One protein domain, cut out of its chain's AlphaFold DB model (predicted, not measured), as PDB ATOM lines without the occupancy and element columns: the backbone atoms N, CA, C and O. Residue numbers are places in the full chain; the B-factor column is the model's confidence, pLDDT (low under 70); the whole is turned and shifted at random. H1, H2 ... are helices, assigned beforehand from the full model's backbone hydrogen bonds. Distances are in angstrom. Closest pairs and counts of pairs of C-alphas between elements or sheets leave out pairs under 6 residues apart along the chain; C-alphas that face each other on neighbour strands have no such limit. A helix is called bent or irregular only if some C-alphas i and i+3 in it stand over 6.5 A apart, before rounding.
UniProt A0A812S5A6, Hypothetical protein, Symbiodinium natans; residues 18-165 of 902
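AT A GLANCE: This is residues 18 to 165 of the 902 residues of the protein "Hypothetical protein" of Symbiodinium natans (UniProt A0A812S5A6). The model is a loose, open, roughly triangular frame of helices: the long H3 makes one side, H6 with the short H7 beyond it makes another, and the stretch from H1 through residues 29 to 42 to H2 makes the third. H4 folds back on the later part of H3 as a helical hairpin, and H5 packs on the last turns of H3 at the corner where H6 sets out. The 148 printed residues hold seven named helices, H1 to H7 in chain order, and no named strand; the class is all helix. The whole is loose, with a radius of gyration of the C-alphas of 20.4 A, and flat, spanning 56 by 49 by 24 A.

IN THESE COORDINATES: H1 is residues 23 to 28, beginning at C-alpha 23 at (166.286, 350.307, 275.768). H2 is residues 43 to 48. H3, residues 57 to 88, is 44.2 A long and ends at C-alpha 88 at (182.613, 323.119, 243.817). It is irregular, with C-alphas 62 and 65 lying 7.2 A apart, and has a kink of 45 degrees near residue 65. H4 is residues 95 to 111, 24.4 A long; H5 is residues 121 to 131, 15.4 A; H6 is residues 138 to 151, 19.5 A. H7, residues 155 to 160, ends at C-alpha 160 at (171.480, 346.025, 271.728).

HOW THE PARTS SIT: H1 and H7 are close but not clearly touching, their closest C-alphas, those of Pro 23 and Tyr 160, being 7.9 A apart; their lines are about perpendicular, at 77 degrees. H2 touches no helix. H3, with residues 75 to 82 alone, touches residues 95 to 102 of H4; the closest C-alphas, of Cys 78 and Ala 99, are 6.7 A apart. This hairpin has a steep tilt of 40 degrees, opposite ways. With residues 81 to 88 alone H3 touches H5, where the C-alphas of Thr 85 and Leu 121 are closest at 6.3 A; the tilt is steep, 41 degrees, the same way. H5 and H6 are close but not clearly touching, with Ser 127 and Ala 139 closest at 6.7 A between C-alphas, at a steep tilt of 64 degrees, opposite ways. H6 is apart from H3 and H4. Every O i to N i+4 pair is within hydrogen-bond range in H1, H2, H4, H5 and H6; in H3 26 of 28 are, and in H7 0 of 2, beside 3 of 3 O i to N i+3 pairs.

THE WHOLE: The C-alphas farthest apart, of Asp 20 and Asp 96, are 58.8 A apart. The printed part has no cut. The link from H1 to H2 is long, with 14 residues; that from H6 to H7 is tight. Residues 49 to 54, 56 to 69 and 141 to 150 stand free. The mean pLDDT of the printed part is 82.1, and residues 48 to 52 are under 70.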
ATOM      1  N   GLY A  18     162.254 357.136 267.417       85.12
ATOM      2  CA  GLY A  18     161.035 357.872 267.060       85.12
ATOM      3  C   GLY A  18     159.838 357.642 267.993       85.12
ATOM      4  O   GLY A  18     158.838 358.344 267.871       85.12
ATOM      5  N   THR A  19     159.914 356.666 268.904       84.38
ATOM      6  CA  THR A  19     158.856 356.336 269.879       84.38
ATOM      7  C   THR A  19     159.213 356.729 271.318       84.38
ATOM      8  O   THR A  19     158.449 356.413 272.230       84.38
ATOM      9  N   ASP A  20     160.348 357.414 271.526       80.75
ATOM     10  CA  ASP A  20     160.883 357.846 272.830       80.75
ATOM     11  C   ASP A  20     160.958 356.725 273.892       80.75
ATOM     12  O   ASP A  20     160.880 356.966 275.099       80.75
ATOM     13  N   GLN A  21     161.123 355.468 273.461       81.56
ATOM     14  CA  GLN A  21     161.242 354.326 274.370       81.56
ATOM     15  C   GLN A  21     162.691 354.111 274.803       81.56
ATOM     16  O   GLN A  21     163.621 354.112 273.995       81.56
ATOM     17  N   THR A  22     162.898 353.850 276.094       82.88
ATOM     18  CA  THR A  22     164.228 353.488 276.603       82.88
ATOM     19  C   THR A  22     164.581 352.035 276.244       82.88
ATOM     20  O   THR A  22     163.692 351.178 276.213       82.88
ATOM     21  N   PRO A  23     165.871 351.687 276.047       78.31
ATOM     22  CA  PRO A  23     166.286 350.307 275.768       78.31
ATOM     23  C   PRO A  23     165.805 349.277 276.808       78.31
ATOM     24  O   PRO A  23     165.556 348.126 276.458       78.31
ATOM     25  N   ALA A  24     165.625 349.688 278.069       78.56
ATOM     26  CA  ALA A  24     165.067 348.843 279.127       78.56
ATOM     27  C   ALA A  24     163.579 348.517 278.894       78.56
ATOM     28  O   ALA A  24     163.190 347.357 278.966       78.56
ATOM     29  N   GLN A  25     162.766 349.506 278.503       80.31
ATOM     30  CA  GLN A  25     161.345 349.301 278.188       80.31
ATOM     31  C   GLN A  25     161.148 348.410 276.952       80.31
ATOM     32  O   GLN A  25     160.265 347.554 276.932       80.31
ATOM     33  N   VAL A  26     162.005 348.562 275.937       83.88
ATOM     34  CA  VAL A  26     162.002 347.716 274.729       83.88
ATOM     35  C   VAL A  26     162.390 346.267 275.063       83.88
ATOM     36  O   VAL A  26     161.871 345.317 274.465       83.88
ATOM     37  N   ARG A  27     163.277 346.077 276.049       84.44
ATOM     38  CA  ARG A  27     163.662 344.761 276.570       84.44
ATOM     39  C   ARG A  27     162.538 344.103 277.368       84.44
ATOM     40  O   ARG A  27     162.261 342.930 277.120       84.44
ATOM     41  N   ASP A  28     161.856 344.849 278.232       82.31
ATOM     42  CA  ASP A  28     160.704 344.362 279.005       82.31
ATOM     43  C   ASP A  28     159.517 343.998 278.101       82.31
ATOM     44  O   ASP A  28     158.830 343.005 278.332       82.31
ATOM     45  N   ALA A  29     159.336 344.730 276.997       82.75
ATOM     46  CA  ALA A  29     158.383 344.394 275.939       82.75
ATOM     47  C   ALA A  29     158.797 343.162 275.100       82.75
ATOM     48  O   ALA A  29     158.069 342.743 274.201       82.75
ATOM     49  N   GLY A  30     159.961 342.568 275.378       82.88
ATOM     50  CA  GLY A  30     160.420 341.319 274.782       82.88
ATOM     51  C   GLY A  30     161.127 341.462 273.434       82.88
ATOM     52  O   GLY A  30     161.541 340.438 272.887       82.88
ATOM     53  N   TRP A  31     161.330 342.676 272.916       84.62
ATOM     54  CA  TRP A  31     161.971 342.909 271.613       84.62
ATOM     55  C   TRP A  31     163.495 342.726 271.636       84.62
ATOM     56  O   TRP A  31     164.081 342.384 270.606       84.62
ATOM     57  N   LEU A  32     164.134 342.902 272.797       86.31
ATOM     58  CA  LEU A  32     165.563 342.641 273.028       86.31
ATOM     59  C   LEU A  32     165.765 341.378 273.877       86.31
ATOM     60  O   LEU A  32     164.858 340.922 274.581       86.31
ATOM     61  N   PHE A  33     166.958 340.789 273.799       83.00
ATOM     62  CA  PHE A  33     167.356 339.691 274.684       83.00
ATOM     63  C   PHE A  33     167.512 340.168 276.138       83.00
ATOM     64  O   PHE A  33     167.771 341.355 276.366       83.00
ATOM     65  N   PRO A  34     167.339 339.265 277.125       81.88
ATOM     66  CA  PRO A  34     167.720 339.544 278.505       81.88
ATOM     67  C   PRO A  34     169.174 340.012 278.567       81.88
ATOM     68  O   PRO A  34     170.001 339.565 277.775       81.88
ATOM     69  N   GLU A  35     169.470 340.916 279.495       79.75
ATOM     70  CA  GLU A  35     170.802 341.502 279.599       79.75
ATOM     71  C   GLU A  35     171.838 340.436 279.962       79.75
ATOM     72  O   GLU A  35     171.775 339.822 281.029       79.75
ATOM     73  N   VAL A  36     172.789 340.219 279.056       79.19
ATOM     74  CA  VAL A  36     173.924 339.331 279.277       79.19
ATOM     75  C   VAL A  36     174.983 340.121 280.032       79.19
ATOM     76  O   VAL A  36     175.458 341.157 279.556       79.19
ATOM     77  N   LYS A  37     175.332 339.641 281.229       76.81
ATOM     78  CA  LYS A  37     176.405 340.213 282.046       76.81
ATOM     79  C   LYS A  37     177.762 339.802 281.485       76.81
ATOM     80  O   LYS A  37     177.927 338.685 281.000       76.81
ATOM     81  N   ASN A  38     178.726 340.715 281.558       78.06
ATOM     82  CA  ASN A  38     180.091 340.452 281.124       78.06
ATOM     83  C   ASN A  38     180.833 339.653 282.209       78.06
ATOM     84  O   ASN A  38     181.353 340.232 283.161       78.06
ATOM     85  N   GLU A  39     180.825 338.328 282.086       79.38
ATOM     86  CA  GLU A  39     181.516 337.417 283.003       79.38
ATOM     87  C   GLU A  39     182.964 337.149 282.538       79.38
ATOM     88  O   GLU A  39     183.222 337.093 281.331       79.38
ATOM     89  N   PRO A  40     183.935 336.956 283.453       79.06
ATOM     90  CA  PRO A  40     185.304 336.620 283.080       79.06
ATOM     91  C   PRO A  40     185.390 335.308 282.285       79.06
ATOM     92  O   PRO A  40     184.902 334.267 282.723       79.06
ATOM     93  N   PHE A  41     186.098 335.333 281.149       76.19
ATOM     94  CA  PHE A  41     186.190 334.193 280.223       76.19
ATOM     95  C   PHE A  41     186.714 332.897 280.871       76.19
ATOM     96  O   PHE A  41     186.367 331.801 280.438       76.19
ATOM     97  N   TYR A  42     187.537 333.006 281.922       78.12
ATOM     98  CA  TYR A  42     188.169 331.859 282.576       78.12
ATOM     99  C   TYR A  42     187.241 331.069 283.516       78.12
ATOM    100  O   TYR A  42     187.612 329.973 283.945       78.12
ATOM    101  N   LEU A  43     186.044 331.584 283.826       78.56
ATOM    102  CA  LEU A  43     185.101 330.912 284.726       78.56
ATOM    103  C   LEU A  43     184.662 329.537 284.207       78.56
ATOM    104  O   LEU A  43     184.490 328.621 285.003       78.56
ATOM    105  N   VAL A  44     184.589 329.344 282.886       76.12
ATOM    106  CA  VAL A  44     184.206 328.060 282.271       76.12
ATOM    107  C   VAL A  44     185.120 326.913 282.715       76.12
ATOM    108  O   VAL A  44     184.640 325.820 283.003       76.12
ATOM    109  N   TRP A  45     186.432 327.147 282.822       77.88
ATOM    110  CA  TRP A  45     187.364 326.118 283.296       77.88
ATOM    111  C   TRP A  45     187.377 326.002 284.820       77.88
ATOM    112  O   TRP A  45     187.571 324.904 285.339       77.88
ATOM    113  N   LEU A  46     187.142 327.104 285.537       77.50
ATOM    114  CA  LEU A  46     187.147 327.125 287.000       77.50
ATOM    115  C   LEU A  46     185.929 326.388 287.583       77.50
ATOM    116  O   LEU A  46     186.088 325.583 288.499       77.50
ATOM    117  N   ASP A  47     184.752 326.568 286.981       71.12
ATOM    118  CA  ASP A  47     183.507 325.907 287.389       71.12
ATOM    119  C   ASP A  47     183.392 324.461 286.875       71.12
ATOM    120  O   ASP A  47     182.774 323.625 287.538       71.12
ATOM    121  N   SER A  48     184.001 324.144 285.723       68.06
ATOM    122  CA  SER A  48     183.956 322.804 285.112       68.06
ATOM    123  C   SER A  48     185.069 321.872 285.612       68.06
ATOM    124  O   SER A  48     184.792 320.813 286.171       68.06
ATOM    125  N   LEU A  49     186.344 322.259 285.449       64.38
ATOM    126  CA  LEU A  49     187.502 321.421 285.802       64.38
ATOM    127  C   LEU A  49     187.913 321.572 287.275       64.38
ATOM    128  O   LEU A  49     188.493 320.649 287.844       64.38
ATOM    129  N   GLY A  50     187.624 322.721 287.897       62.44
ATOM    130  CA  GLY A  50     188.019 323.032 289.274       62.44
ATOM    131  C   GLY A  50     187.152 322.391 290.366       62.44
ATOM    132  O   GLY A  50     187.592 322.319 291.512       62.44
ATOM    133  N   SER A  51     185.951 321.888 290.040       66.88
ATOM    134  CA  SER A  51     185.018 321.293 291.010       66.88
ATOM    135  C   SER A  51     184.335 320.033 290.465       66.88
ATOM    136  O   SER A  51     183.195 320.053 290.001       66.88
ATOM    137  N   ILE A  52     185.016 318.887 290.582       67.56
ATOM    138  CA  ILE A  52     184.499 317.561 290.173       67.56
ATOM    139  C   ILE A  52     183.178 317.209 290.892       67.56
ATOM    140  O   ILE A  52     182.360 316.459 290.362       67.56
ATOM    141  N   ALA A  53     182.929 317.792 292.071       70.94
ATOM    142  CA  ALA A  53     181.694 317.605 292.834       70.94
ATOM    143  C   ALA A  53     180.437 318.164 292.136       70.94
ATOM    144  O   ALA A  53     179.330 317.727 292.446       70.94
ATOM    145  N   ASN A  54     180.593 319.089 291.182       71.38
ATOM    146  CA  ASN A  54     179.480 319.689 290.440       71.38
ATOM    147  C   ASN A  54     179.056 318.861 289.207       71.38
ATOM    148  O   ASN A  54     178.066 319.194 288.553       71.38
ATOM    149  N   ILE A  55     179.777 317.780 288.873       76.12
ATOM    150  CA  ILE A  55     179.506 316.961 287.686       76.12
ATOM    151  C   ILE A  55     178.441 315.906 288.001       76.12
ATOM    152  O   ILE A  55     178.659 314.963 288.762       76.12
ATOM    153  N   ASN A  56     177.280 316.015 287.351       82.38
ATOM    154  CA  ASN A  56     176.231 315.006 287.445       82.38
ATOM    155  C   ASN A  56     176.498 313.840 286.474       82.38
ATOM    156  O   ASN A  56     176.082 313.861 285.312       82.38
ATOM    157  N   PHE A  57     177.156 312.789 286.967       82.69
ATOM    158  CA  PHE A  57     177.452 311.584 286.182       82.69
ATOM    159  C   PHE A  57     176.201 310.855 285.672       82.69
ATOM    160  O   PHE A  57     176.241 310.261 284.595       82.69
ATOM    161  N   SER A  58     175.072 310.929 286.387       84.94
ATOM    162  CA  SER A  58     173.814 310.336 285.917       84.94
ATOM    163  C   SER A  58     173.303 311.048 284.666       84.94
ATOM    164  O   SER A  58     172.888 310.389 283.715       84.94
ATOM    165  N   ALA A  59     173.369 312.383 284.641       83.88
ATOM    166  CA  ALA A  59     173.017 313.165 283.461       83.88
ATOM    167  C   ALA A  59     173.976 312.868 282.297       83.88
ATOM    168  O   ALA A  59     173.533 312.665 281.168       83.88
ATOM    169  N   TRP A  60     175.276 312.731 282.569       84.31
ATOM    170  CA  TRP A  60     176.259 312.385 281.542       84.31
ATOM    171  C   TRP A  60     175.974 311.026 280.880       84.31
ATOM    172  O   TRP A  60     175.908 310.946 279.653       84.31
ATOM    173  N   VAL A  61     175.685 309.976 281.661       88.19
ATOM    174  CA  VAL A  61     175.338 308.649 281.115       88.19
ATOM    175  C   VAL A  61     174.086 308.709 280.240       88.19
ATOM    176  O   VAL A  61     174.063 308.108 279.166       88.19
ATOM    177  N   THR A  62     173.070 309.487 280.631       89.44
ATOM    178  CA  THR A  62     171.863 309.651 279.800       89.44
ATOM    179  C   THR A  62     172.128 310.333 278.455       89.44
ATOM    180  O   THR A  62     171.356 310.141 277.518       89.44
ATOM    181  N   THR A  63     173.236 311.067 278.315       86.50
ATOM    182  CA  THR A  63     173.633 311.713 277.051       86.50
ATOM    183  C   THR A  63     174.497 310.838 276.135       86.50
ATOM    184  O   THR A  63     174.689 311.200 274.975       86.50
ATOM    185  N   LEU A  64     174.977 309.672 276.592       85.56
ATOM    186  CA  LEU A  64     175.852 308.792 275.796       85.56
ATOM    187  C   LEU A  64     175.255 308.364 274.440       85.56
ATOM    188  O   LEU A  64     175.981 308.429 273.446       85.56
ATOM    189  N   PRO A  65     173.964 307.983 274.328       83.88
ATOM    190  CA  PRO A  65     173.376 307.649 273.028       83.88
ATOM    191  C   PRO A  65     173.390 308.837 272.059       83.88
ATOM    192  O   PRO A  65     173.718 308.683 270.882       83.88
ATOM    193  N   SER A  66     173.105 310.041 272.561       81.62
ATOM    194  CA  SER A  66     173.155 311.274 271.771       81.62
ATOM    195  C   SER A  66     174.579 311.601 271.316       81.62
ATOM    196  O   SER A  66     174.761 312.047 270.187       81.62
ATOM    197  N   LEU A  67     175.594 311.325 272.145       83.75
ATOM    198  CA  LEU A  67     177.007 311.481 271.781       83.75
ATOM    199  C   LEU A  67     177.434 310.504 270.677       83.75
ATOM    200  O   LEU A  67     178.161 310.897 269.768       83.75
ATOM    201  N   ALA A  68     176.955 309.258 270.712       79.12
ATOM    202  CA  ALA A  68     177.225 308.281 269.657       79.12
ATOM    203  C   ALA A  68     176.617 308.715 268.311       79.12
ATOM    204  O   ALA A  68     177.295 308.681 267.284       79.12
ATOM    205  N   VAL A  69     175.367 309.195 268.318       82.38
ATOM    206  CA  VAL A  69     174.725 309.753 267.114       82.38
ATOM    207  C   VAL A  69     175.471 310.994 266.628       82.38
ATOM    208  O   VAL A  69     175.739 311.114 265.437       82.38
ATOM    209  N   MET A  70     175.860 311.892 267.537       82.31
ATOM    210  CA  MET A  70     176.643 313.083 267.209       82.31
ATOM    211  C   MET A  70     177.974 312.726 266.535       82.31
ATOM    212  O   MET A  70     178.350 313.389 265.573       82.31
ATOM    213  N   LEU A  71     178.664 311.671 266.984       82.50
ATOM    214  CA  LEU A  71     179.919 311.213 266.381       82.50
ATOM    215  C   LEU A  71     179.716 310.746 264.932       82.50
ATOM    216  O   LEU A  71     180.472 311.144 264.045       82.50
ATOM    217  N   VAL A  72     178.669 309.957 264.673       81.25
ATOM    218  CA  VAL A  72     178.331 309.502 263.312       81.25
ATOM    219  C   VAL A  72     177.916 310.679 262.429       81.25
ATOM    220  O   VAL A  72     178.426 310.839 261.326       81.25
ATOM    221  N   VAL A  73     177.038 311.555 262.919       81.25
ATOM    222  CA  VAL A  73     176.564 312.713 262.148       81.25
ATOM    223  C   VAL A  73     177.703 313.689 261.854       81.25
ATOM    224  O   VAL A  73     177.800 314.183 260.739       81.25
ATOM    225  N   SER A  74     178.595 313.943 262.815       82.88
ATOM    226  CA  SER A  74     179.728 314.859 262.641       82.88
ATOM    227  C   SER A  74     180.773 314.316 261.660       82.88
ATOM    228  O   SER A  74     181.295 315.070 260.839       82.88
ATOM    229  N   THR A  75     181.043 313.008 261.691       83.44
ATOM    230  CA  THR A  75     181.949 312.367 260.724       83.44
ATOM    231  C   THR A  75     181.345 312.335 259.322       83.44
ATOM    232  O   THR A  75     182.027 312.701 258.367       83.44
ATOM    233  N   MET A  76     180.055 312.011 259.188       82.62
ATOM    234  CA  MET A  76     179.351 312.102 257.904       82.62
ATOM    235  C   MET A  76     179.318 313.536 257.365       82.62
ATOM    236  O   MET A  76     179.600 313.746 256.190       82.62
ATOM    237  N   ASP A  77     179.026 314.531 258.208       81.88
ATOM    238  CA  ASP A  77     179.028 315.948 257.820       81.88
ATOM    239  C   ASP A  77     180.406 316.394 257.310       81.88
ATOM    240  O   ASP A  77     180.494 317.106 256.309       81.88
ATOM    241  N   CYS A  78     181.485 315.924 257.948       84.75
ATOM    242  CA  CYS A  78     182.853 316.163 257.497       84.75
ATOM    243  C   CYS A  78     183.088 315.591 256.090       84.75
ATOM    244  O   CYS A  78     183.446 316.341 255.182       84.75
ATOM    245  N   VAL A  79     182.810 314.299 255.883       84.62
ATOM    246  CA  VAL A  79     183.026 313.613 254.595       84.62
ATOM    247  C   VAL A  79     182.186 314.237 253.477       84.62
ATOM    248  O   VAL A  79     182.717 314.576 252.419       84.62
ATOM    249  N   LEU A  80     180.893 314.475 253.723       82.94
ATOM    250  CA  LEU A  80     179.988 315.084 252.743       82.94
ATOM    251  C   LEU A  80     180.460 316.479 252.327       82.94
ATOM    252  O   LEU A  80     180.429 316.827 251.147       82.94
ATOM    253  N   LYS A  81     180.926 317.291 253.279       84.00
ATOM    254  CA  LYS A  81     181.405 318.643 252.978       84.00
ATOM    255  C   LYS A  81     182.774 318.654 252.318       84.00
ATOM    256  O   LYS A  81     183.028 319.579 251.547       84.00
ATOM    257  N   LEU A  82     183.638 317.677 252.585       86.62
ATOM    258  CA  LEU A  82     184.902 317.520 251.862       86.62
ATOM    259  C   LEU A  82     184.622 317.231 250.384       86.62
ATOM    260  O   LEU A  82     185.074 317.995 249.534       86.62
ATOM    261  N   HIS A  83     183.759 316.259 250.084       83.25
ATOM    262  CA  HIS A  83     183.356 315.968 248.703       83.25
ATOM    263  C   HIS A  83     182.629 317.134 248.029       83.25
ATOM    264  O   HIS A  83     182.923 317.479 246.887       83.25
ATOM    265  N   ALA A  84     181.727 317.815 248.740       81.62
ATOM    266  CA  ALA A  84     181.071 319.004 248.200       81.62
ATOM    267  C   ALA A  84     182.064 320.154 247.938       81.62
ATOM    268  O   ALA A  84     181.831 320.979 247.052       81.62
ATOM    269  N   THR A  85     183.168 320.221 248.691       83.06
ATOM    270  CA  THR A  85     184.251 321.186 248.459       83.06
ATOM    271  C   THR A  85     185.047 320.812 247.210       83.06
ATOM    272  O   THR A  85     185.254 321.689 246.379       83.06
ATOM    273  N   GLU A  86     185.413 319.540 247.023       83.75
ATOM    274  CA  GLU A  86     186.071 319.049 245.796       83.75
ATOM    275  C   GLU A  86     185.201 319.221 244.542       83.75
ATOM    276  O   GLU A  86     185.705 319.484 243.458       83.75
ATOM    277  N   SER A  87     183.878 319.094 244.680       82.69
ATOM    278  CA  SER A  87     182.943 319.274 243.565       82.69
ATOM    279  C   SER A  87     182.807 320.741 243.139       82.69
ATOM    280  O   SER A  87     182.654 321.025 241.952       82.69
ATOM    281  N   LYS A  88     182.843 321.687 244.091       81.12
ATOM    282  CA  LYS A  88     182.613 323.119 243.817       81.12
ATOM    283  C   LYS A  88     183.883 323.941 243.632       81.12
ATOM    284  O   LYS A  88     183.799 325.056 243.124       81.12
ATOM    285  N   LEU A  89     185.028 323.443 244.085       82.50
ATOM    286  CA  LEU A  89     186.318 324.119 243.996       82.50
ATOM    287  C   LEU A  89     187.309 323.232 243.235       82.50
ATOM    288  O   LEU A  89     187.249 322.016 243.373       82.50
ATOM    289  N   PRO A  90     188.262 323.803 242.480       79.69
ATOM    290  CA  PRO A  90     189.269 323.037 241.746       79.69
ATOM    291  C   PRO A  90     190.373 322.517 242.688       79.69
ATOM    292  O   PRO A  90     191.537 322.898 242.583       79.69
ATOM    293  N   LEU A  91     189.998 321.684 243.659       79.50
ATOM    294  CA  LEU A  91     190.867 321.127 244.693       79.50
ATOM    295  C   LEU A  91     190.652 319.619 244.799       79.50
ATOM    296  O   LEU A  91     189.523 319.146 244.749       79.50
ATOM    297  N   LYS A  92     191.744 318.884 245.023       79.38
ATOM    298  CA  LYS A  92     191.717 317.469 245.399       79.38
ATOM    299  C   LYS A  92     192.154 317.358 246.856       79.38
ATOM    300  O   LYS A  92     193.257 317.791 247.191       79.38
ATOM    301  N   VAL A  93     191.291 316.836 247.715       77.69
ATOM    302  CA  VAL A  93     191.459 316.820 249.170       77.69
ATOM    303  C   VAL A  93     191.590 315.375 249.642       77.69
ATOM    304  O   VAL A  93     190.760 314.529 249.329       77.69
ATOM    305  N   SER A  94     192.633 315.064 250.416       82.19
ATOM    306  CA  SER A  94     192.738 313.754 251.064       82.19
ATOM    307  C   SER A  94     191.724 313.659 252.208       82.19
ATOM    308  O   SER A  94     191.848 314.342 253.224       82.19
ATOM    309  N   THR A  95     190.705 312.811 252.044       83.00
ATOM    310  CA  THR A  95     189.623 312.653 253.029       83.00
ATOM    311  C   THR A  95     190.149 312.211 254.394       83.00
ATOM    312  O   THR A  95     189.733 312.766 255.408       83.00
ATOM    313  N   ASP A  96     191.106 311.280 254.424       86.31
ATOM    314  CA  ASP A  96     191.652 310.722 255.666       86.31
ATOM    315  C   ASP A  96     192.433 311.761 256.484       86.31
ATOM    316  O   ASP A  96     192.195 311.922 257.685       86.31
ATOM    317  N   ASP A  97     193.326 312.522 255.839       85.88
ATOM    318  CA  ASP A  97     194.129 313.541 256.525       85.88
ATOM    319  C   ASP A  97     193.256 314.679 257.058       85.88
ATOM    320  O   ASP A  97     193.491 315.205 258.151       85.88
ATOM    321  N   GLU A  98     192.258 315.097 256.279       86.75
ATOM    322  CA  GLU A  98     191.407 316.223 256.639       86.75
ATOM    323  C   GLU A  98     190.380 315.829 257.711       86.75
ATOM    324  O   GLU A  98     190.144 316.603 258.642       86.75
ATOM    325  N   ALA A  99     189.864 314.595 257.673       86.25
ATOM    326  CA  ALA A  99     189.046 314.029 258.746       86.25
ATOM    327  C   ALA A  99     189.835 313.907 260.061       86.25
ATOM    328  O   ALA A  99     189.320 314.241 261.131       86.25
ATOM    329  N   PHE A 100     191.109 313.507 259.998       89.25
ATOM    330  CA  PHE A 100     191.973 313.455 261.177       89.25
ATOM    331  C   PHE A 100     192.215 314.849 261.780       89.25
ATOM    332  O   PHE A 100     192.039 315.050 262.987       89.25
ATOM    333  N   LYS A 101     192.544 315.851 260.950       88.81
ATOM    334  CA  LYS A 101     192.698 317.250 261.399       88.81
ATOM    335  C   LYS A 101     191.398 317.814 261.971       88.81
ATOM    336  O   LYS A 101     191.441 318.547 262.957       88.81
ATOM    337  N   PHE A 102     190.255 317.455 261.393       88.56
ATOM    338  CA  PHE A 102     188.937 317.831 261.901       88.56
ATOM    339  C   PHE A 102     188.657 317.231 263.290       88.56
ATOM    340  O   PHE A 102     188.110 317.913 264.162       88.56
ATOM    341  N   GLY A 103     189.100 315.995 263.535       88.62
ATOM    342  CA  GLY A 103     189.077 315.372 264.860       88.62
ATOM    343  C   GLY A 103     189.940 316.119 265.880       88.62
ATOM    344  O   GLY A 103     189.456 316.464 266.958       88.62
ATOM    345  N   ILE A 104     191.190 316.450 265.523       91.19
ATOM    346  CA  ILE A 104     192.089 317.247 266.381       91.19
ATOM    347  C   ILE A 104     191.486 318.622 266.683       91.19
ATOM    348  O   ILE A 104     191.521 319.078 267.825       91.19
ATOM    349  N   PHE A 105     190.908 319.282 265.681       89.38
ATOM    350  CA  PHE A 105     190.249 320.574 265.845       89.38
ATOM    351  C   PHE A 105     189.113 320.508 266.874       89.38
ATOM    352  O   PHE A 105     189.088 321.311 267.804       89.38
ATOM    353  N   ASN A 106     188.219 319.521 266.761       88.62
ATOM    354  CA  ASN A 106     187.124 319.337 267.716       88.62
ATOM    355  C   ASN A 106     187.609 318.948 269.117       88.62
ATOM    356  O   ASN A 106     187.031 319.389 270.109       88.62
ATOM    357  N   TYR A 107     188.692 318.178 269.213       87.56
ATOM    358  CA  TYR A 107     189.323 317.863 270.492       87.56
ATOM    359  C   TYR A 107     189.848 319.127 271.197       87.56
ATOM    360  O   TYR A 107     189.553 319.352 272.372       87.56
ATOM    361  N   LEU A 108     190.568 319.994 270.475       89.50
ATOM    362  CA  LEU A 108     191.059 321.269 271.011       89.50
ATOM    363  C   LEU A 108     189.910 322.208 271.399       89.50
ATOM    364  O   LEU A 108     189.968 322.862 272.438       89.50
ATOM    365  N   LEU A 109     188.847 322.237 270.598       87.00
ATOM    366  CA  LEU A 109     187.648 323.033 270.851       87.00
ATOM    367  C   LEU A 109     186.944 322.608 272.150       87.00
ATOM    368  O   LEU A 109     186.585 323.461 272.963       87.00
ATOM    369  N   ALA A 110     186.838 321.296 272.389       83.56
ATOM    370  CA  ALA A 110     186.297 320.743 273.627       83.56
ATOM    371  C   ALA A 110     187.154 321.111 274.852       83.56
ATOM    372  O   ALA A 110     186.612 321.477 275.894       83.56
ATOM    373  N   CYS A 111     188.488 321.096 274.721       82.12
ATOM    374  CA  CYS A 111     189.397 321.539 275.788       82.12
ATOM    375  C   CYS A 111     189.214 323.027 276.125       82.12
ATOM    376  O   CYS A 111     189.418 323.442 277.267       82.12
ATOM    377  N   CYS A 112     188.786 323.829 275.149       82.38
ATOM    378  CA  CYS A 112     188.477 325.242 275.326       82.38
ATOM    379  C   CYS A 112     187.045 325.516 275.832       82.38
ATOM    380  O   CYS A 112     186.644 326.676 275.893       82.38
ATOM    381  N   GLY A 113     186.264 324.483 276.176       77.31
ATOM    382  CA  GLY A 113     184.887 324.635 276.662       77.31
ATOM    383  C   GLY A 113     183.874 325.037 275.584       77.31
ATOM    384  O   GLY A 113     182.791 325.518 275.914       77.31
ATOM    385  N   ALA A 114     184.211 324.864 274.303       81.31
ATOM    386  CA  ALA A 114     183.346 325.201 273.176       81.31
ATOM    387  C   ALA A 114     182.594 323.971 272.628       81.31
ATOM    388  O   ALA A 114     183.019 322.826 272.784       81.31
ATOM    389  N   ALA A 115     181.446 324.217 271.985       82.62
ATOM    390  CA  ALA A 115     180.647 323.184 271.319       82.62
ATOM    391  C   ALA A 115     181.358 322.638 270.070       82.62
ATOM    392  O   ALA A 115     182.232 323.303 269.531       82.62
ATOM    393  N   THR A 116     180.955 321.463 269.570       81.25
ATOM    394  CA  THR A 116     181.540 320.842 268.366       81.25
ATOM    395  C   THR A 116     181.472 321.763 267.148       81.25
ATOM    396  O   THR A 116     180.404 322.273 266.801       81.25
ATOM    397  N   GLY A 117     182.598 321.934 266.467       81.88
ATOM    398  CA  GLY A 117     182.704 322.726 265.255       81.88
ATOM    399  C   GLY A 117     182.447 321.888 264.005       81.88
ATOM    400  O   GLY A 117     182.672 320.679 263.974       81.88
ATOM    401  N   TYR A 118     181.985 322.552 262.950       81.56
ATOM    402  CA  TYR A 118     181.683 321.942 261.659       81.56
ATOM    403  C   TYR A 118     182.213 322.808 260.517       81.56
ATOM    404  O   TYR A 118     182.337 324.027 260.644       81.56
ATOM    405  N   MET A 119     182.508 322.185 259.377       81.62
ATOM    406  CA  MET A 119     182.993 322.902 258.196       81.62
ATOM    407  C   MET A 119     181.844 323.637 257.492       81.62
ATOM    408  O   MET A 119     180.704 323.171 257.486       81.62
ATOM    409  N   GLN A 120     182.114 324.786 256.875       81.69
ATOM    410  CA  GLN A 120     181.093 325.573 256.181       81.69
ATOM    411  C   GLN A 120     181.490 325.835 254.728       81.69
ATOM    412  O   GLN A 120     182.218 326.777 254.420       81.69
ATOM    413  N   LEU A 121     180.937 325.024 253.820       79.94
ATOM    414  CA  LEU A 121     181.196 325.095 252.376       79.94
ATOM    415  C   LEU A 121     180.977 326.502 251.797       79.94
ATOM    416  O   LEU A 121     181.763 326.959 250.973       79.94
ATOM    417  N   LYS A 122     179.932 327.211 252.249       79.50
ATOM    418  CA  LYS A 122     179.603 328.561 251.758       79.50
ATOM    419  C   LYS A 122     180.768 329.536 251.951       79.50
ATOM    420  O   LYS A 122     181.058 330.309 251.045       79.50
ATOM    421  N   PHE A 123     181.462 329.477 253.088       80.62
ATOM    422  CA  PHE A 123     182.600 330.359 253.346       80.62
ATOM    423  C   PHE A 123     183.851 329.950 252.575       80.62
ATOM    424  O   PHE A 123     184.568 330.834 252.115       80.62
ATOM    425  N   ASN A 124     184.064 328.655 252.331       81.81
ATOM    426  CA  ASN A 124     185.151 328.190 251.463       81.81
ATOM    427  C   ASN A 124     184.976 328.714 250.029       81.81
ATOM    428  O   ASN A 124     185.914 329.263 249.453       81.81
ATOM    429  N   VAL A 125     183.758 328.628 249.483       82.25
ATOM    430  CA  VAL A 125     183.437 329.135 248.137       82.25
ATOM    431  C   VAL A 125     183.564 330.658 248.058       82.25
ATOM    432  O   VAL A 125     184.141 331.171 247.103       82.25
ATOM    433  N   ILE A 126     183.094 331.395 249.071       83.06
ATOM    434  CA  ILE A 126     183.248 332.860 249.123       83.06
ATOM    435  C   ILE A 126     184.727 333.254 249.217       83.06
ATOM    436  O   ILE A 126     185.168 334.151 248.500       83.06
ATOM    437  N   SER A 127     185.506 332.577 250.066       83.38
ATOM    438  CA  SER A 127     186.943 332.829 250.214       83.38
ATOM    439  C   SER A 127     187.684 332.592 248.900       83.38
ATOM    440  O   SER A 127     188.499 333.422 248.497       83.38
ATOM    441  N   TYR A 128     187.362 331.500 248.201       83.62
ATOM    442  CA  TYR A 128     187.897 331.225 246.871       83.62
ATOM    443  C   TYR A 128     187.477 332.292 245.852       83.62
ATOM    444  O   TYR A 128     188.319 332.777 245.106       83.62
ATOM    445  N   GLY A 129     186.213 332.725 245.852       82.25
ATOM    446  CA  GLY A 129     185.726 333.771 244.947       82.25
ATOM    447  C   GLY A 129     186.449 335.115 245.114       82.25
ATOM    448  O   GLY A 129     186.718 335.789 244.123       82.25
ATOM    449  N   VAL A 130     186.808 335.484 246.350       82.06
ATOM    450  CA  VAL A 130     187.524 336.737 246.652       82.06
ATOM    451  C   VAL A 130     189.024 336.623 246.385       82.06
ATOM    452  O   VAL A 130     189.607 337.520 245.783       82.06
ATOM    453  N   MET A 131     189.669 335.545 246.838       80.50
ATOM    454  CA  MET A 131     191.127 335.403 246.733       80.50
ATOM    455  C   MET A 131     191.587 334.798 245.404       80.50
ATOM    456  O   MET A 131     192.771 334.880 245.086       80.50
ATOM    457  N   ARG A 132     190.679 334.154 244.655       80.19
ATOM    458  CA  ARG A 132     190.959 333.325 243.466       80.19
ATOM    459  C   ARG A 132     192.104 332.324 243.678       80.19
ATOM    460  O   ARG A 132     192.792 331.936 242.741       80.19
ATOM    461  N   ASN A 133     192.314 331.913 244.927       80.44
ATOM    462  CA  ASN A 133     193.377 331.014 245.342       80.44
ATOM    463  C   ASN A 133     192.804 329.994 246.325       80.44
ATOM    464  O   ASN A 133     192.107 330.349 247.274       80.44
ATOM    465  N   ALA A 134     193.097 328.725 246.070       73.94
ATOM    466  CA  ALA A 134     192.531 327.588 246.772       73.94
ATOM    467  C   ALA A 134     193.426 327.065 247.916       73.94
ATOM    468  O   ALA A 134     192.975 326.278 248.744       73.94
ATOM    469  N   HIS A 135     194.685 327.516 247.987       76.94
ATOM    470  CA  HIS A 135     195.677 327.034 248.957       76.94
ATOM    471  C   HIS A 135     196.067 328.065 250.023       76.94
ATOM    472  O   HIS A 135     196.781 327.732 250.972       76.94
ATOM    473  N   ASP A 136     195.621 329.318 249.895       81.19
ATOM    474  CA  ASP A 136     195.956 330.357 250.866       81.19
ATOM    475  C   ASP A 136     195.114 330.224 252.149       81.19
ATOM    476  O   ASP A 136     193.886 330.178 252.125       81.19
ATOM    477  N   ARG A 137     195.791 330.187 253.301       82.25
ATOM    478  CA  ARG A 137     195.178 330.056 254.634       82.25
ATOM    479  C   ARG A 137     194.962 331.405 255.324       82.25
ATOM    480  O   ARG A 137     194.387 331.451 256.413       82.25
ATOM    481  N   ARG A 138     195.416 332.511 254.720       84.50
ATOM    482  CA  ARG A 138     195.333 333.863 255.299       84.50
ATOM    483  C   ARG A 138     193.901 334.300 255.581       84.50
ATOM    484  O   ARG A 138     193.684 334.911 256.620       84.50
ATOM    485  N   ALA A 139     192.932 333.936 254.737       83.81
ATOM    486  CA  ALA A 139     191.512 334.224 254.979       83.81
ATOM    487  C   ALA A 139     191.045 333.690 256.339       83.81
ATOM    488  O   ALA A 139     190.484 334.429 257.147       83.81
ATOM    489  N   GLY A 140     191.343 332.413 256.608       84.81
ATOM    490  CA  GLY A 140     191.007 331.756 257.865       84.81
ATOM    491  C   GLY A 140     191.748 332.360 259.058       84.81
ATOM    492  O   GLY A 140     191.147 332.548 260.109       84.81
ATOM    493  N   MET A 141     193.025 332.730 258.893       86.62
ATOM    494  CA  MET A 141     193.794 333.393 259.956       86.62
ATOM    495  C   MET A 141     193.249 334.784 260.290       86.62
ATOM    496  O   MET A 141     193.084 335.107 261.461       86.62
ATOM    497  N   ILE A 142     192.932 335.596 259.279       88.38
ATOM    498  CA  ILE A 142     192.337 336.924 259.464       88.38
ATOM    499  C   ILE A 142     190.987 336.784 260.170       88.38
ATOM    500  O   ILE A 142     190.743 337.467 261.162       88.38
ATOM    501  N   TYR A 143     190.144 335.854 259.714       86.56
ATOM    502  CA  TYR A 143     188.870 335.550 260.359       86.56
ATOM    503  C   TYR A 143     189.051 335.141 261.829       86.56
ATOM    504  O   TYR A 143     188.394 335.703 262.702       86.56
ATOM    505  N   ALA A 144     189.994 334.242 262.126       88.00
ATOM    506  CA  ALA A 144     190.295 333.820 263.492       88.00
ATOM    507  C   ALA A 144     190.779 334.980 264.379       88.00
ATOM    508  O   ALA A 144     190.370 335.067 265.535       88.00
ATOM    509  N   ILE A 145     191.594 335.901 263.847       91.75
ATOM    510  CA  ILE A 145     192.043 337.103 264.568       91.75
ATOM    511  C   ILE A 145     190.858 338.021 264.881       91.75
ATOM    512  O   ILE A 145     190.736 338.480 266.015       91.75
ATOM    513  N   PHE A 146     189.961 338.262 263.920       89.06
ATOM    514  CA  PHE A 146     188.757 339.068 264.152       89.06
ATOM    515  C   PHE A 146     187.822 338.423 265.178       89.06
ATOM    516  O   PHE A 146     187.345 339.110 266.079       89.06
ATOM    517  N   CYS A 147     187.596 337.109 265.089       86.25
ATOM    518  CA  CYS A 147     186.816 336.372 266.082       86.25
ATOM    519  C   CYS A 147     187.471 336.411 267.466       86.25
ATOM    520  O   CYS A 147     186.771 336.610 268.453       86.25
ATOM    521  N   GLY A 148     188.798 336.283 267.547       87.44
ATOM    522  CA  GLY A 148     189.545 336.411 268.798       87.44
ATOM    523  C   GLY A 148     189.432 337.813 269.400       87.44
ATOM    524  O   GLY A 148     189.114 337.952 270.577       87.44
ATOM    525  N   ALA A 149     189.609 338.860 268.592       87.88
ATOM    526  CA  ALA A 149     189.443 340.246 269.028       87.88
ATOM    527  C   ALA A 149     188.008 340.535 269.502       87.88
ATOM    528  O   ALA A 149     187.821 341.215 270.507       87.88
ATOM    529  N   ALA A 150     187.001 339.987 268.815       84.81
ATOM    530  CA  ALA A 150     185.603 340.092 269.221       84.81
ATOM    531  C   ALA A 150     185.308 339.313 270.513       84.81
ATOM    532  O   ALA A 150     184.562 339.807 271.352       84.81
ATOM    533  N   TYR A 151     185.910 338.135 270.697       82.62
ATOM    534  CA  TYR A 151     185.749 337.314 271.901       82.62
ATOM    535  C   TYR A 151     186.302 338.000 273.159       82.62
ATOM    536  O   TYR A 151     185.684 337.924 274.214       82.62
ATOM    537  N   PHE A 152     187.432 338.706 273.046       83.12
ATOM    538  CA  PHE A 152     187.999 339.495 274.148       83.12
ATOM    539  C   PHE A 152     187.386 340.904 274.289       83.12
ATOM    540  O   PHE A 152     187.786 341.657 275.176       83.12
ATOM    541  N   SER A 153     186.433 341.271 273.427       81.94
ATOM    542  CA  SER A 153     185.681 342.527 273.524       81.94
ATOM    543  C   SER A 153     184.530 342.420 274.534       81.94
ATOM    544  O   SER A 153     184.195 341.341 275.018       81.94
ATOM    545  N   THR A 154     183.895 343.546 274.870       77.75
ATOM    546  CA  THR A 154     182.770 343.566 275.811       77.75
ATOM    547  C   THR A 154     181.499 342.978 275.190       77.75
ATOM    548  O   THR A 154     181.078 343.356 274.089       77.75
ATOM    549  N   VAL A 155     180.834 342.093 275.942       77.00
ATOM    550  CA  VAL A 155     179.567 341.441 275.549       77.00
ATOM    551  C   VAL A 155     178.391 342.432 275.482       77.00
ATOM    552  O   VAL A 155     177.356 342.145 274.885       77.00
ATOM    553  N   GLU A 156     178.562 343.644 276.011       78.88
ATOM    554  CA  GLU A 156     177.542 344.701 276.064       78.88
ATOM    555  C   GLU A 156     176.953 345.060 274.691       78.88
ATOM    556  O   GLU A 156     175.771 345.382 274.594       78.88
ATOM    557  N   HIS A 157     177.724 344.921 273.610       78.00
ATOM    558  CA  HIS A 157     177.247 345.161 272.247       78.00
ATOM    559  C   HIS A 157     176.104 344.214 271.836       78.00
ATOM    560  O   HIS A 157     175.201 344.615 271.101       78.00
ATOM    561  N   PHE A 158     176.093 342.975 272.342       78.38
ATOM    562  CA  PHE A 158     175.032 342.003 272.055       78.38
ATOM    563  C   PHE A 158     173.700 342.374 272.723       78.38
ATOM    564  O   PHE A 158     172.641 342.019 272.204       78.38
ATOM    565  N   ASN A 159     173.729 343.152 273.814       83.06
ATOM    566  CA  ASN A 159     172.525 343.582 274.539       83.06
ATOM    567  C   ASN A 159     171.657 344.579 273.749       83.06
ATOM    568  O   ASN A 159     170.515 344.835 274.141       83.06
ATOM    569  N   TYR A 160     172.175 345.111 272.637       83.56
ATOM    570  CA  TYR A 160     171.480 346.025 271.728       83.56
ATOM    571  C   TYR A 160     170.966 345.341 270.446       83.56
ATOM    572  O   TYR A 160     170.466 346.013 269.541       83.56
ATOM    573  N   LEU A 161     171.067 344.010 270.334       85.00
ATOM    574  CA  LEU A 161     170.569 343.280 269.167       85.00
ATOM    575  C   LEU A 161     169.083 342.898 269.314       85.00
ATOM    576  O   LEU A 161     168.713 342.214 270.275       85.00
ATOM    577  N   PRO A 162     168.219 343.263 268.347       87.62
ATOM    578  CA  PRO A 162     166.809 342.876 268.358       87.62
ATOM    579  C   PRO A 162     166.618 341.370 268.161       87.62
ATOM    580  O   PRO A 162     167.233 340.765 267.277       87.62
ATOM    581  N   LYS A 163     165.680 340.764 268.899       86.50
ATOM    582  CA  LYS A 163     165.304 339.349 268.718       86.50
ATOM    583  C   LYS A 163     164.805 339.059 267.307       86.50
ATOM    584  O   LYS A 163     165.130 338.016 266.740       86.50
ATOM    585  N   LEU A 164     164.042 339.992 266.733       85.75
ATOM    586  CA  LEU A 164     163.511 339.875 265.377       85.75
ATOM    587  C   LEU A 164     164.634 339.761 264.339       85.75
ATOM    588  O   LEU A 164     164.524 338.967 263.413       85.75
ATOM    589  N   PHE A 165     165.730 340.503 264.522       86.19
ATOM    590  CA  PHE A 165     166.866 340.483 263.603       86.19
ATOM    591  C   PHE A 165     167.548 339.109 263.575       86.19
ATOM    592  O   PHE A 165     167.721 338.528 262.504       86.19
TER     593      PHE A 165